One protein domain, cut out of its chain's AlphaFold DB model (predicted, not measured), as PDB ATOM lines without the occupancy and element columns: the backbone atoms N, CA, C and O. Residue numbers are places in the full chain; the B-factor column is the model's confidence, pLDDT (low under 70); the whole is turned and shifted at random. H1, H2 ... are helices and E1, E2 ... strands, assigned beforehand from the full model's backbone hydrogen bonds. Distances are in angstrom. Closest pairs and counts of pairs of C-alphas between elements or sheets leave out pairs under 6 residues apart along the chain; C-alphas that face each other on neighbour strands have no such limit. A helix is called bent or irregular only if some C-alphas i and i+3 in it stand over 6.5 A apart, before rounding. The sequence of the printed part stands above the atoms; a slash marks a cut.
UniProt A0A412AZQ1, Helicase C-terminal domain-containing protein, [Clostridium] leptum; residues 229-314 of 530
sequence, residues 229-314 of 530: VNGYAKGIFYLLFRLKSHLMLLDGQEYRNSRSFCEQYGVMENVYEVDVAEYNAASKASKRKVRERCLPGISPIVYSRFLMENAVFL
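This is residues 229 to 314 of the 530 residues of the protein "Helicase C-terminal domain-containing protein" of [Clostridium] leptum (UniProt A0A412AZQ1). A small head of three helices, H1, H2 and H3, has one long two-stranded hairpin, E1 and E2, reaching away from it as an arm. The arm makes most of the length, its tip at residues 278 to 283 sticks out, and H2 sits at its foot. The printed part has 86 residues, with named elements in the order H1, H2, E1, E2, H3, of mixed class, and an antiparallel sheet E1 - E2. It is only just loose, close to extended, with a radius of gyration of the C-alphas of 18.0 A and spans of 62 by 25 by 17 A.

Find C-alpha 234 at (-2.462, -10.088, 152.477); from there H1 runs to residue 250, 18.3 A. It is irregular, with C-alphas 243 and 246 8.8 A apart and a kink of 112 degrees near residue 244. H2 is residues 258 to 265. E1, residues 266 to 274, covers 25.1 A, and E2, residues 287 to 298, covers 27.5 A and bends by 68 degrees at residue 290. H3 is residues 301 to 307, ending at C-alpha 307 (-9.426, -10.838, 166.305).

Look along the hairpin E1 and E2: N 269 and O 293 are 2.8 A apart, N 290 and O 271 2.9 A. H1 touches H2 with residues 234 to 237 alone, about perpendicular at 85 degrees; the closest C-alphas, of Lys 234 and Cys 262, are 6.1 A apart. H1 and H3 only just touch, with 3 pairs of C-alphas within 8 A, the closest Leu 247 and Phe 306 at 6.9 A. E1 and H3 are apart. In H2 and H3 every O i to N i+4 pair is within hydrogen-bond range; in H1, 8 of 13.

The C-alphas farthest apart, of Tyr 279 and Leu 314, are 63.0 A from each other. The printed part has no cut. The link E1 to E2 is long, 12 residues. Residues 273 to 291 have pLDDT under 70.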
ATOM      1  N   VAL A 229     -12.157  -9.375 155.661       74.19
ATOM      2  CA  VAL A 229     -11.153  -9.967 154.765       74.19
ATOM      3  C   VAL A 229     -11.761 -10.205 153.390       74.19
ATOM      4  O   VAL A 229     -12.842 -10.771 153.269       74.19
ATOM      5  N   ASN A 230     -11.024  -9.847 152.340       70.00
ATOM      6  CA  ASN A 230     -11.381 -10.096 150.939       70.00
ATOM      7  C   ASN A 230     -11.035 -11.525 150.462       70.00
ATOM      8  O   ASN A 230     -10.838 -11.752 149.271       70.00
ATOM      9  N   GLY A 231     -10.887 -12.472 151.391       73.06
ATOM     10  CA  GLY A 231     -10.448 -13.843 151.128       73.06
ATOM     11  C   GLY A 231      -8.933 -14.049 151.023       73.06
ATOM     12  O   GLY A 231      -8.509 -15.195 150.970       73.06
ATOM     13  N   TYR A 232      -8.101 -13.002 151.038       82.31
ATOM     14  CA  TYR A 232      -6.639 -13.138 150.975       82.31
ATOM     15  C   TYR A 232      -5.981 -12.740 152.299       82.31
ATOM     16  O   TYR A 232      -6.281 -11.677 152.843       82.31
ATOM     17  N   ALA A 233      -4.996 -13.516 152.768       85.19
ATOM     18  CA  ALA A 233      -4.223 -13.182 153.973       85.19
ATOM     19  C   ALA A 233      -3.554 -11.795 153.891       85.19
ATOM     20  O   ALA A 233      -3.589 -11.012 154.841       85.19
ATOM     21  N   LYS A 234      -3.035 -11.424 152.713       84.94
ATOM     22  CA  LYS A 234      -2.462 -10.088 152.477       84.94
ATOM     23  C   LYS A 234      -3.460  -8.952 152.739       84.94
ATOM     24  O   LYS A 234      -3.054  -7.856 153.112       84.94
ATOM     25  N   GLY A 235      -4.753  -9.216 152.546       83.56
ATOM     26  CA  GLY A 235      -5.835  -8.248 152.700       83.56
ATOM     27  C   GLY A 235      -6.132  -7.845 154.145       83.56
ATOM     28  O   GLY A 235      -6.835  -6.869 154.346       83.56
ATOM     29  N   ILE A 236      -5.601  -8.537 155.157       88.69
ATOM     30  CA  ILE A 236      -5.754  -8.121 156.564       88.69
ATOM     31  C   ILE A 236      -4.432  -7.667 157.193       88.69
ATOM     32  O   ILE A 236      -4.432  -6.897 158.150       88.69
ATOM     33  N   PHE A 237      -3.299  -8.075 156.618       90.81
ATOM     34  CA  PHE A 237      -1.957  -7.833 157.145       90.81
ATOM     35  C   PHE A 237      -1.705  -6.386 157.602       90.81
ATOM     36  O   PHE A 237      -1.383  -6.143 158.766       90.81
ATOM     37  N   TYR A 238      -1.893  -5.399 156.717       90.00
ATOM     38  CA  TYR A 238      -1.625  -4.007 157.087       90.00
ATOM     39  C   TYR A 238      -2.695  -3.425 158.024       90.00
ATOM     40  O   TYR A 238      -2.388  -2.501 158.774       90.00
ATOM     41  N   LEU A 239      -3.931  -3.950 158.039       90.25
ATOM     42  CA  LEU A 239      -4.922  -3.559 159.055       90.25
ATOM     43  C   LEU A 239      -4.469  -3.994 160.446       90.25
ATOM     44  O   LEU A 239      -4.513  -3.190 161.376       90.25
ATOM     45  N   LEU A 240      -3.982  -5.232 160.576       91.00
ATOM     46  CA  LEU A 240      -3.463  -5.743 161.844       91.00
ATOM     47  C   LEU A 240      -2.270  -4.923 162.324       91.00
ATOM     48  O   LEU A 240      -2.228  -4.557 163.490       91.00
ATOM     49  N   PHE A 241      -1.347  -4.535 161.444       90.44
ATOM     50  CA  PHE A 241      -0.248  -3.652 161.845       90.44
ATOM     51  C   PHE A 241      -0.704  -2.267 162.310       90.44
ATOM     52  O   PHE A 241      -0.078  -1.689 163.193       90.44
ATOM     53  N   ARG A 242      -1.784  -1.726 161.743       89.69
ATOM     54  CA  ARG A 242      -2.307  -0.407 162.132       89.69
ATOM     55  C   ARG A 242      -3.059  -0.437 163.460       89.69
ATOM     56  O   ARG A 242      -2.989   0.529 164.208       89.69
ATOM     57  N   LEU A 243      -3.768  -1.529 163.744       89.12
ATOM     58  CA  LEU A 243      -4.640  -1.654 164.919       89.12
ATOM     59  C   LEU A 243      -3.999  -2.431 166.080       89.12
ATOM     60  O   LEU A 243      -4.310  -2.187 167.242       89.12
ATOM     61  N   LYS A 244      -3.137  -3.399 165.767       88.56
ATOM     62  CA  LYS A 244      -2.584  -4.416 166.675       88.56
ATOM     63  C   LYS A 244      -1.104  -4.697 166.362       88.56
ATOM     64  O   LYS A 244      -0.669  -5.846 166.371       88.56
ATOM     65  N   SER A 245      -0.316  -3.645 166.115       89.62
ATOM     66  CA  SER A 245       1.130  -3.751 165.837       89.62
ATOM     67  C   SER A 245       1.875  -4.607 166.864       89.62
ATOM     68  O   SER A 245       2.714  -5.413 166.482       89.62
ATOM     69  N   HIS A 246       1.538  -4.480 168.150       89.88
ATOM     70  CA  HIS A 246       2.156  -5.264 169.219       89.88
ATOM     71  C   HIS A 246       1.949  -6.779 169.047       89.88
ATOM     72  O   HIS A 246       2.915  -7.522 169.163       89.88
ATOM     73  N   LEU A 247       0.735  -7.238 168.706       91.44
ATOM     74  CA  LEU A 247       0.467  -8.663 168.463       91.44
ATOM     75  C   LEU A 247       1.212  -9.165 167.228       91.44
ATOM     76  O   LEU A 247       1.760 -10.259 167.247       91.44
ATOM     77  N   MET A 248       1.261  -8.356 166.165       93.44
ATOM     78  CA  MET A 248       1.991  -8.709 164.944       93.44
ATOM     79  C   MET A 248       3.489  -8.883 165.213       93.44
ATOM     80  O   MET A 248       4.087  -9.848 164.749       93.44
ATOM     81  N   LEU A 249       4.087  -7.978 165.996       93.06
ATOM     82  CA  LEU A 249       5.498  -8.061 166.376       93.06
ATOM     83  C   LEU A 249       5.776  -9.250 167.308       93.06
ATOM     84  O   LEU A 249       6.787  -9.924 167.132       93.06
ATOM     85  N   LEU A 250       4.883  -9.538 168.263       92.56
ATOM     86  CA  LEU A 250       4.984 -10.720 169.134       92.56
ATOM     87  C   LEU A 250       4.891 -12.033 168.349       92.56
ATOM     88  O   LEU A 250       5.539 -13.011 168.708       92.56
ATOM     89  N   ASP A 251       4.121 -12.046 167.264       91.81
ATOM     90  CA  ASP A 251       4.017 -13.182 166.349       91.81
ATOM     91  C   ASP A 251       5.203 -13.278 165.362       91.81
ATOM     92  O   ASP A 251       5.227 -14.148 164.496       91.81
ATOM     93  N   GLY A 252       6.209 -12.402 165.484       92.25
ATOM     94  CA  GLY A 252       7.406 -12.405 164.638       92.25
ATOM     95  C   GLY A 252       7.187 -11.827 163.237       92.25
ATOM     96  O   GLY A 252       8.021 -12.017 162.353       92.25
ATOM     97  N   GLN A 253       6.077 -11.120 163.012       92.75
ATOM     98  CA  GLN A 253       5.780 -10.495 161.728       92.75
ATOM     99  C   GLN A 253       6.445  -9.120 161.633       92.75
ATOM    100  O   GLN A 253       6.418  -8.324 162.573       92.75
ATOM    101  N   GLU A 254       6.962  -8.783 160.453       90.62
ATOM    102  CA  GLU A 254       7.550  -7.471 160.173       90.62
ATOM    103  C   GLU A 254       6.694  -6.674 159.193       90.62
ATOM    104  O   GLU A 254       6.298  -7.194 158.155       90.62
ATOM    105  N   TYR A 255       6.506  -5.373 159.442       86.88
ATOM    106  CA  TYR A 255       5.672  -4.496 158.604       86.88
ATOM    107  C   TYR A 255       6.035  -4.534 157.107       86.88
ATOM    108  O   TYR A 255       5.161  -4.465 156.245       86.88
ATOM    109  N   ARG A 256       7.331  -4.643 156.780       86.00
ATOM    110  CA  ARG A 256       7.823  -4.656 155.390       86.00
ATOM    111  C   ARG A 256       7.738  -6.033 154.728       86.00
ATOM    112  O   ARG A 256       7.919  -6.128 153.516       86.00
ATOM    113  N   ASN A 257       7.453  -7.083 155.493       86.44
ATOM    114  CA  ASN A 257       7.467  -8.462 155.030       86.44
ATOM    115  C   ASN A 257       6.063  -9.080 155.068       86.44
ATOM    116  O   ASN A 257       5.807 -10.071 155.747       86.44
ATOM    117  N   SER A 258       5.146  -8.518 154.273       87.81
ATOM    118  CA  SER A 258       3.809  -9.112 154.091       87.81
ATOM    119  C   SER A 258       3.852 -10.533 153.519       87.81
ATOM    120  O   SER A 258       2.893 -11.287 153.675       87.81
ATOM    121  N   ARG A 259       4.963 -10.923 152.879       87.19
ATOM    122  CA  ARG A 259       5.161 -12.264 152.328       87.19
ATOM    123  C   ARG A 259       5.231 -13.328 153.422       87.19
ATOM    124  O   ARG A 259       4.513 -14.311 153.300       87.19
ATOM    125  N   SER A 260       6.018 -13.108 154.477       89.56
ATOM    126  CA  SER A 260       6.129 -14.047 155.608       89.56
ATOM    127  C   SER A 260       4.759 -14.359 156.213       89.56
ATOM    128  O   SER A 260       4.398 -15.515 156.413       89.56
ATOM    129  N   PHE A 261       3.935 -13.325 156.390       90.88
ATOM    130  CA  PHE A 261       2.572 -13.492 156.883       90.88
ATOM    131  C   PHE A 261       1.704 -14.327 155.933       90.88
ATOM    132  O   PHE A 261       0.948 -15.188 156.378       90.88
ATOM    133  N   CYS A 262       1.802 -14.100 154.620       89.69
ATOM    134  CA  CYS A 262       1.078 -14.898 153.630       89.69
ATOM    135  C   CYS A 262       1.575 -16.347 153.542       89.69
ATOM    136  O   CYS A 262       0.770 -17.225 153.261       89.69
ATOM    137  N   GLU A 263       2.863 -16.606 153.768       89.00
ATOM    138  CA  GLU A 263       3.416 -17.966 153.820       89.00
ATOM    139  C   GLU A 263       2.913 -18.727 155.056       89.00
ATOM    140  O   GLU A 263       2.627 -19.917 154.969       89.00
ATOM    141  N   GLN A 264       2.747 -18.036 156.186       90.50
ATOM    142  CA  GLN A 264       2.304 -18.637 157.445       90.50
ATOM    143  C   GLN A 264       0.780 -18.780 157.554       90.50
ATOM    144  O   GLN A 264       0.278 -19.770 158.087       90.50
ATOM    145  N   TYR A 265       0.034 -17.783 157.075       91.25
ATOM    146  CA  TYR A 265      -1.413 -17.680 157.278       91.25
ATOM    147  C   TYR A 265      -2.230 -17.644 155.990       91.25
ATOM    148  O   TYR A 265      -3.454 -17.579 156.064       91.25
ATOM    149  N   GLY A 266      -1.597 -17.648 154.823       89.81
ATOM    150  CA  GLY A 266      -2.270 -17.642 153.529       89.81
ATOM    151  C   GLY A 266      -2.007 -18.904 152.721       89.81
ATOM    152  O   GLY A 266      -1.401 -19.864 153.187       89.81
ATOM    153  N   VAL A 267      -2.473 -18.884 151.474       85.81
ATOM    154  CA  VAL A 267      -2.176 -19.917 150.479       85.81
ATOM    155  C   VAL A 267      -1.239 -19.316 149.438       85.81
ATOM    156  O   VAL A 267      -1.543 -18.280 148.846       85.81
ATOM    157  N   MET A 268      -0.092 -19.957 149.214       85.12
ATOM    158  CA  MET A 268       0.940 -19.487 148.289       85.12
ATOM    159  C   MET A 268       1.119 -20.474 147.136       85.12
ATOM    160  O   MET A 268       1.399 -21.650 147.351       85.12
ATOM    161  N   GLU A 269       0.998 -19.984 145.905       83.88
ATOM    162  CA  GLU A 269       1.345 -20.713 144.687       83.88
ATOM    163  C   GLU A 269       2.754 -20.317 144.242       83.88
ATOM    164  O   GLU A 269       3.027 -19.147 143.951       83.88
ATOM    165  N   ASN A 270       3.640 -21.308 144.155       82.25
ATOM    166  CA  ASN A 270       4.991 -21.154 143.633       82.25
ATOM    167  C   ASN A 270       5.116 -21.920 142.315       82.25
ATOM    168  O   ASN A 270       5.013 -23.145 142.297       82.25
ATOM    169  N   VAL A 271       5.374 -21.205 141.221       76.38
ATOM    170  CA  VAL A 271       5.618 -21.807 139.905       76.38
ATOM    171  C   VAL A 271       7.118 -21.826 139.652       76.38
ATOM    172  O   VAL A 271       7.770 -20.775 139.616       76.38
ATOM    173  N   TYR A 272       7.651 -23.030 139.477       76.62
ATOM    174  CA  TYR A 272       9.050 -23.275 139.161       76.62
ATOM    175  C   TYR A 272       9.172 -23.706 137.705       76.62
ATOM    176  O   TYR A 272       8.376 -24.509 137.226       76.62
ATOM    177  N   GLU A 273      10.188 -23.194 137.030       66.69
ATOM    178  CA  GLU A 273      10.663 -23.726 135.762       66.69
ATOM    179  C   GLU A 273      11.826 -24.664 136.077       66.69
ATOM    180  O   GLU A 273      12.723 -24.339 136.868       66.69
ATOM    181  N   VAL A 274      11.734 -25.880 135.548       64.69
ATOM    182  CA  VAL A 274      12.740 -26.920 135.734       64.69
ATOM    183  C   VAL A 274      13.448 -27.075 134.401       64.69
ATOM    184  O   VAL A 274      12.871 -27.627 133.468       64.69
ATOM    185  N   ASP A 275      14.691 -26.604 134.322       54.75
ATOM    186  CA  ASP A 275      15.566 -26.939 133.203       54.75
ATOM    187  C   ASP A 275      15.974 -28.407 133.350       54.75
ATOM    188  O   ASP A 275      16.823 -28.765 134.174       54.75
ATOM    189  N   VAL A 276      15.325 -29.280 132.579       52.06
ATOM    190  CA  VAL A 276      15.746 -30.674 132.450       52.06
ATOM    191  C   VAL A 276      16.879 -30.694 131.432       52.06
ATOM    192  O   VAL A 276      16.652 -30.714 130.227       52.06
ATOM    193  N   ALA A 277      18.121 -30.637 131.907       50.59
ATOM    194  CA  ALA A 277      19.268 -30.874 131.042       50.59
ATOM    195  C   ALA A 277      19.259 -32.355 130.614       50.59
ATOM    196  O   ALA A 277      19.655 -33.222 131.390       50.59
ATOM    197  N   GLU A 278      18.822 -32.649 129.385       51.81
ATOM    198  CA  GLU A 278      18.723 -34.014 128.825       51.81
ATOM    199  C   GLU A 278      20.064 -34.774 128.732       51.81
ATOM    200  O   GLU A 278      20.067 -35.956 128.409       51.81
ATOM    201  N   TYR A 279      21.205 -34.149 129.043       44.03
ATOM    202  CA  TYR A 279      22.523 -34.722 128.749       44.03
ATOM    203  C   TYR A 279      23.419 -35.077 129.937       44.03
ATOM    204  O   TYR A 279      24.530 -35.537 129.704       44.03
ATOM    205  N   ASN A 280      22.991 -34.941 131.197       45.56
ATOM    206  CA  ASN A 280      23.813 -35.406 132.325       45.56
ATOM    207  C   ASN A 280      22.967 -35.882 133.513       45.56
ATOM    208  O   ASN A 280      22.455 -35.079 134.286       45.56
ATOM    209  N   ALA A 281      22.914 -37.200 133.724       48.28
ATOM    210  CA  ALA A 281      22.198 -37.856 134.827       48.28
ATOM    211  C   ALA A 281      22.742 -37.537 136.246       48.28
ATOM    212  O   ALA A 281      22.209 -38.042 137.231       48.28
ATOM    213  N   ALA A 282      23.792 -36.716 136.368       46.03
ATOM    214  CA  ALA A 282      24.464 -36.401 137.632       46.03
ATOM    215  C   ALA A 282      24.385 -34.919 138.061       46.03
ATOM    216  O   ALA A 282      24.903 -34.573 139.125       46.03
ATOM    217  N   SER A 283      23.753 -34.026 137.288       46.00
ATOM    218  CA  SER A 283      23.604 -32.621 137.693       46.00
ATOM    219  C   SER A 283      22.291 -32.402 138.457       46.00
ATOM    220  O   SER A 283      21.213 -32.818 138.038       46.00
ATOM    221  N   LYS A 284      22.363 -31.749 139.627       49.62
ATOM    222  CA  LYS A 284      21.166 -31.324 140.371       49.62
ATOM    223  C   LYS A 284      20.384 -30.344 139.497       49.62
ATOM    224  O   LYS A 284      20.878 -29.249 139.237       49.62
ATOM    225  N   ALA A 285      19.179 -30.726 139.076       48.22
ATOM    226  CA  ALA A 285      18.278 -29.862 138.319       48.22
ATOM    227  C   ALA A 285      18.138 -28.495 139.015       48.22
ATOM    228  O   ALA A 285      17.699 -28.404 140.167       48.22
ATOM    229  N   SER A 286      18.548 -27.433 138.322       51.72
ATOM    230  CA  SER A 286      18.414 -26.060 138.797       51.72
ATOM    231  C   SER A 286      16.945 -25.660 138.700       51.72
ATOM    232  O   SER A 286      16.415 -25.456 137.611       51.72
ATOM    233  N   LYS A 287      16.258 -25.573 139.843       51.22
ATOM    234  CA  LYS A 287      14.880 -25.076 139.907       51.22
ATOM    235  C   LYS A 287      14.907 -23.552 139.946       51.22
ATOM    236  O   LYS A 287      15.300 -22.971 140.958       51.22
ATOM    237  N   ARG A 288      14.448 -22.895 138.881       55.28
ATOM    238  CA  ARG A 288      14.283 -21.437 138.860       55.28
ATOM    239  C   ARG A 288      12.846 -21.092 139.236       55.28
ATOM    240  O   ARG A 288      11.901 -21.498 138.568       55.28
ATOM    241  N   LYS A 289      12.651 -20.338 140.319       58.16
ATOM    242  CA  LYS A 289      11.324 -19.821 140.688       58.16
ATOM    243  C   LYS A 289      10.940 -18.697 139.723       58.16
ATOM    244  O   LYS A 289      11.609 -17.668 139.685       58.16
ATOM    245  N   VAL A 290       9.881 -18.905 138.947       61.44
ATOM    246  CA  VAL A 290       9.398 -17.964 137.920       61.44
ATOM    247  C   VAL A 290       8.245 -17.127 138.457       61.44
ATOM    248  O   VAL A 290       8.206 -15.912 138.267       61.44
ATOM    249  N   ARG A 291       7.291 -17.821 139.093       65.94
ATOM    250  CA  ARG A 291       6.000 -17.369 139.630       65.94
ATOM    251  C   ARG A 291       5.897 -17.385 141.153       65.94
ATOM    252  O   ARG A 291       6.095 -18.459 141.705       65.94
ATOM    253  N   GLU A 292       5.475 -16.318 141.826       73.00
ATOM    254  CA  GLU A 292       4.860 -16.430 143.161       73.00
ATOM    255  C   GLU A 292       3.548 -15.649 143.203       73.00
ATOM    256  O   GLU A 292       3.485 -14.510 142.727       73.00
ATOM    257  N   ARG A 293       2.489 -16.262 143.739       77.81
ATOM    258  CA  ARG A 293       1.162 -15.649 143.879       77.81
ATOM    259  C   ARG A 293       0.511 -16.055 145.197       77.81
ATOM    260  O   ARG A 293       0.526 -17.224 145.557       77.81
ATOM    261  N   CYS A 294      -0.120 -15.098 145.877       80.56
ATOM    262  CA  CYS A 294      -1.049 -15.403 146.965       80.56
ATOM    263  C   CYS A 294      -2.394 -15.822 146.363       80.56
ATOM    264  O   CYS A 294      -2.971 -15.068 145.574       80.56
ATOM    265  N   LEU A 295      -2.892 -16.991 146.744       82.06
ATOM    266  CA  LEU A 295      -4.218 -17.479 146.383       82.06
ATOM    267  C   LEU A 295      -5.254 -17.090 147.455       82.06
ATOM    268  O   LEU A 295      -4.873 -16.750 148.581       82.06
ATOM    269  N   PRO A 296      -6.558 -17.126 147.123       82.12
ATOM    270  CA  PRO A 296      -7.613 -17.023 148.122       82.12
ATOM    271  C   PRO A 296      -7.459 -18.116 149.183       82.12
ATOM    272  O   PRO A 296      -7.308 -19.293 148.865       82.12
ATOM    273  N   GLY A 297      -7.503 -17.711 150.444       81.00
ATOM    274  CA  GLY A 297      -7.331 -18.562 151.608       81.00
ATOM    275  C   GLY A 297      -6.659 -17.791 152.737       81.00
ATOM    276  O   GLY A 297      -5.616 -17.157 152.551       81.00
ATOM    277  N   ILE A 298      -7.272 -17.843 153.916       86.50
ATOM    278  CA  ILE A 298      -6.694 -17.337 155.157       86.50
ATOM    279  C   ILE A 298      -6.888 -18.382 156.250       86.50
ATOM    280  O   ILE A 298      -7.964 -18.961 156.392       86.50
ATOM    281  N   SER A 299      -5.831 -18.634 157.009       88.69
ATOM    282  CA  SER A 299      -5.856 -19.565 158.123       88.69
ATOM    283  C   SER A 299      -6.820 -19.064 159.205       88.69
ATOM    284  O   SER A 299      -6.691 -17.914 159.646       88.69
ATOM    285  N   PRO A 300      -7.736 -19.915 159.706       84.75
ATOM    286  CA  PRO A 300      -8.616 -19.578 160.825       84.75
ATOM    287  C   PRO A 300      -7.862 -19.113 162.080       84.75
ATOM    288  O   PRO A 300      -8.401 -18.364 162.887       84.75
ATOM    289  N   ILE A 301      -6.589 -19.499 162.221       88.56
ATOM    290  CA  ILE A 301      -5.721 -19.110 163.339       88.56
ATOM    291  C   ILE A 301      -5.554 -17.585 163.433       88.56
ATOM    292  O   ILE A 301      -5.375 -17.053 164.527       88.56
ATOM    293  N   VAL A 302      -5.649 -16.856 162.315       87.44
ATOM    294  CA  VAL A 302      -5.606 -15.385 162.330       87.44
ATOM    295  C   VAL A 302      -6.745 -14.818 163.183       87.44
ATOM    296  O   VAL A 302      -6.547 -13.848 163.914       87.44
ATOM    297  N   TYR A 303      -7.926 -15.444 163.141       82.88
ATOM    298  CA  TYR A 303      -9.069 -15.004 163.936       82.88
ATOM    299  C   TYR A 303      -8.813 -15.191 165.425       82.88
ATOM    300  O   TYR A 303      -9.005 -14.250 166.196       82.88
ATOM    301  N   SER A 304      -8.337 -16.368 165.833       86.25
ATOM    302  CA  SER A 304      -8.087 -16.642 167.246       86.25
ATOM    303  C   SER A 304      -6.936 -15.812 167.812       86.25
ATOM    304  O   SER A 304      -7.059 -15.304 168.919       86.25
ATOM    305  N   ARG A 305      -5.854 -15.621 167.048       87.75
ATOM    306  CA  ARG A 305      -4.677 -14.858 167.491       87.75
ATOM    307  C   ARG A 305      -4.903 -13.350 167.568       87.75
ATOM    308  O   ARG A 305      -4.385 -12.717 168.480       87.75
ATOM    309  N   PHE A 306      -5.602 -12.762 166.595       88.56
ATOM    310  CA  PHE A 306      -5.621 -11.301 166.439       88.56
ATOM    311  C   PHE A 306      -6.996 -10.660 166.628       88.56
ATOM    312  O   PHE A 306      -7.070  -9.468 166.930       88.56
ATOM    313  N   LEU A 307      -8.081 -11.408 166.412       86.56
ATOM    314  CA  LEU A 307      -9.426 -10.838 166.305       86.56
ATOM    315  C   LEU A 307     -10.339 -11.217 167.471       86.56
ATOM    316  O   LEU A 307     -11.178 -10.402 167.835       86.56
ATOM    317  N   MET A 308     -10.168 -12.392 168.081       84.00
ATOM    318  CA  MET A 308     -11.097 -12.929 169.086       84.00
ATOM    319  C   MET A 308     -11.379 -11.962 170.246       84.00
ATOM    320  O   MET A 308     -12.520 -11.821 170.664       84.00
ATOM    321  N   GLU A 309     -10.362 -11.253 170.732       81.88
ATOM    322  CA  GLU A 309     -10.509 -10.342 171.874       81.88
ATOM    323  C   GLU A 309     -11.202  -9.011 171.536       81.88
ATOM    324  O   GLU A 309     -11.621  -8.292 172.438       81.88
ATOM    325  N   ASN A 310     -11.257  -8.616 170.257       81.12
ATOM    326  CA  ASN A 310     -11.606  -7.242 169.862       81.12
ATOM    327  C   ASN A 310     -12.544  -7.146 168.647       81.12
ATOM    328  O   ASN A 310     -12.829  -6.040 168.189       81.12
ATOM    329  N   ALA A 311     -12.996  -8.274 168.102       85.50
ATOM    330  CA  ALA A 311     -13.916  -8.330 166.976       85.50
ATOM    331  C   ALA A 311     -15.235  -8.966 167.414       85.50
ATOM    332  O   ALA A 311     -15.256 -10.051 167.991       85.50
ATOM    333  N   VAL A 312     -16.337  -8.296 167.091       85.69
ATOM    334  CA  VAL A 312     -17.690  -8.814 167.291       85.69
ATOM    335  C   VAL A 312     -18.289  -9.068 165.915       85.69
ATOM    336  O   VAL A 312     -18.371  -8.156 165.093       85.69
ATOM    337  N   PHE A 313     -18.685 -10.312 165.659       82.25
ATOM    338  CA  PHE A 313     -19.402 -10.695 164.447       82.25
ATOM    339  C   PHE A 313     -20.880 -10.813 164.799       82.25
ATOM    340  O   PHE A 313     -21.257 -11.693 165.564       82.25
ATOM    341  N   LEU A 314     -21.693  -9.904 164.268       78.56
ATOM    342  CA  LEU A 314     -23.143  -9.930 164.434       78.56
ATOM    343  C   LEU A 314     -23.772 -10.432 163.140       78.56
ATOM    344  O   LEU A 314     -23.483  -9.904 162.061       78.56
TER     345      LEU A 314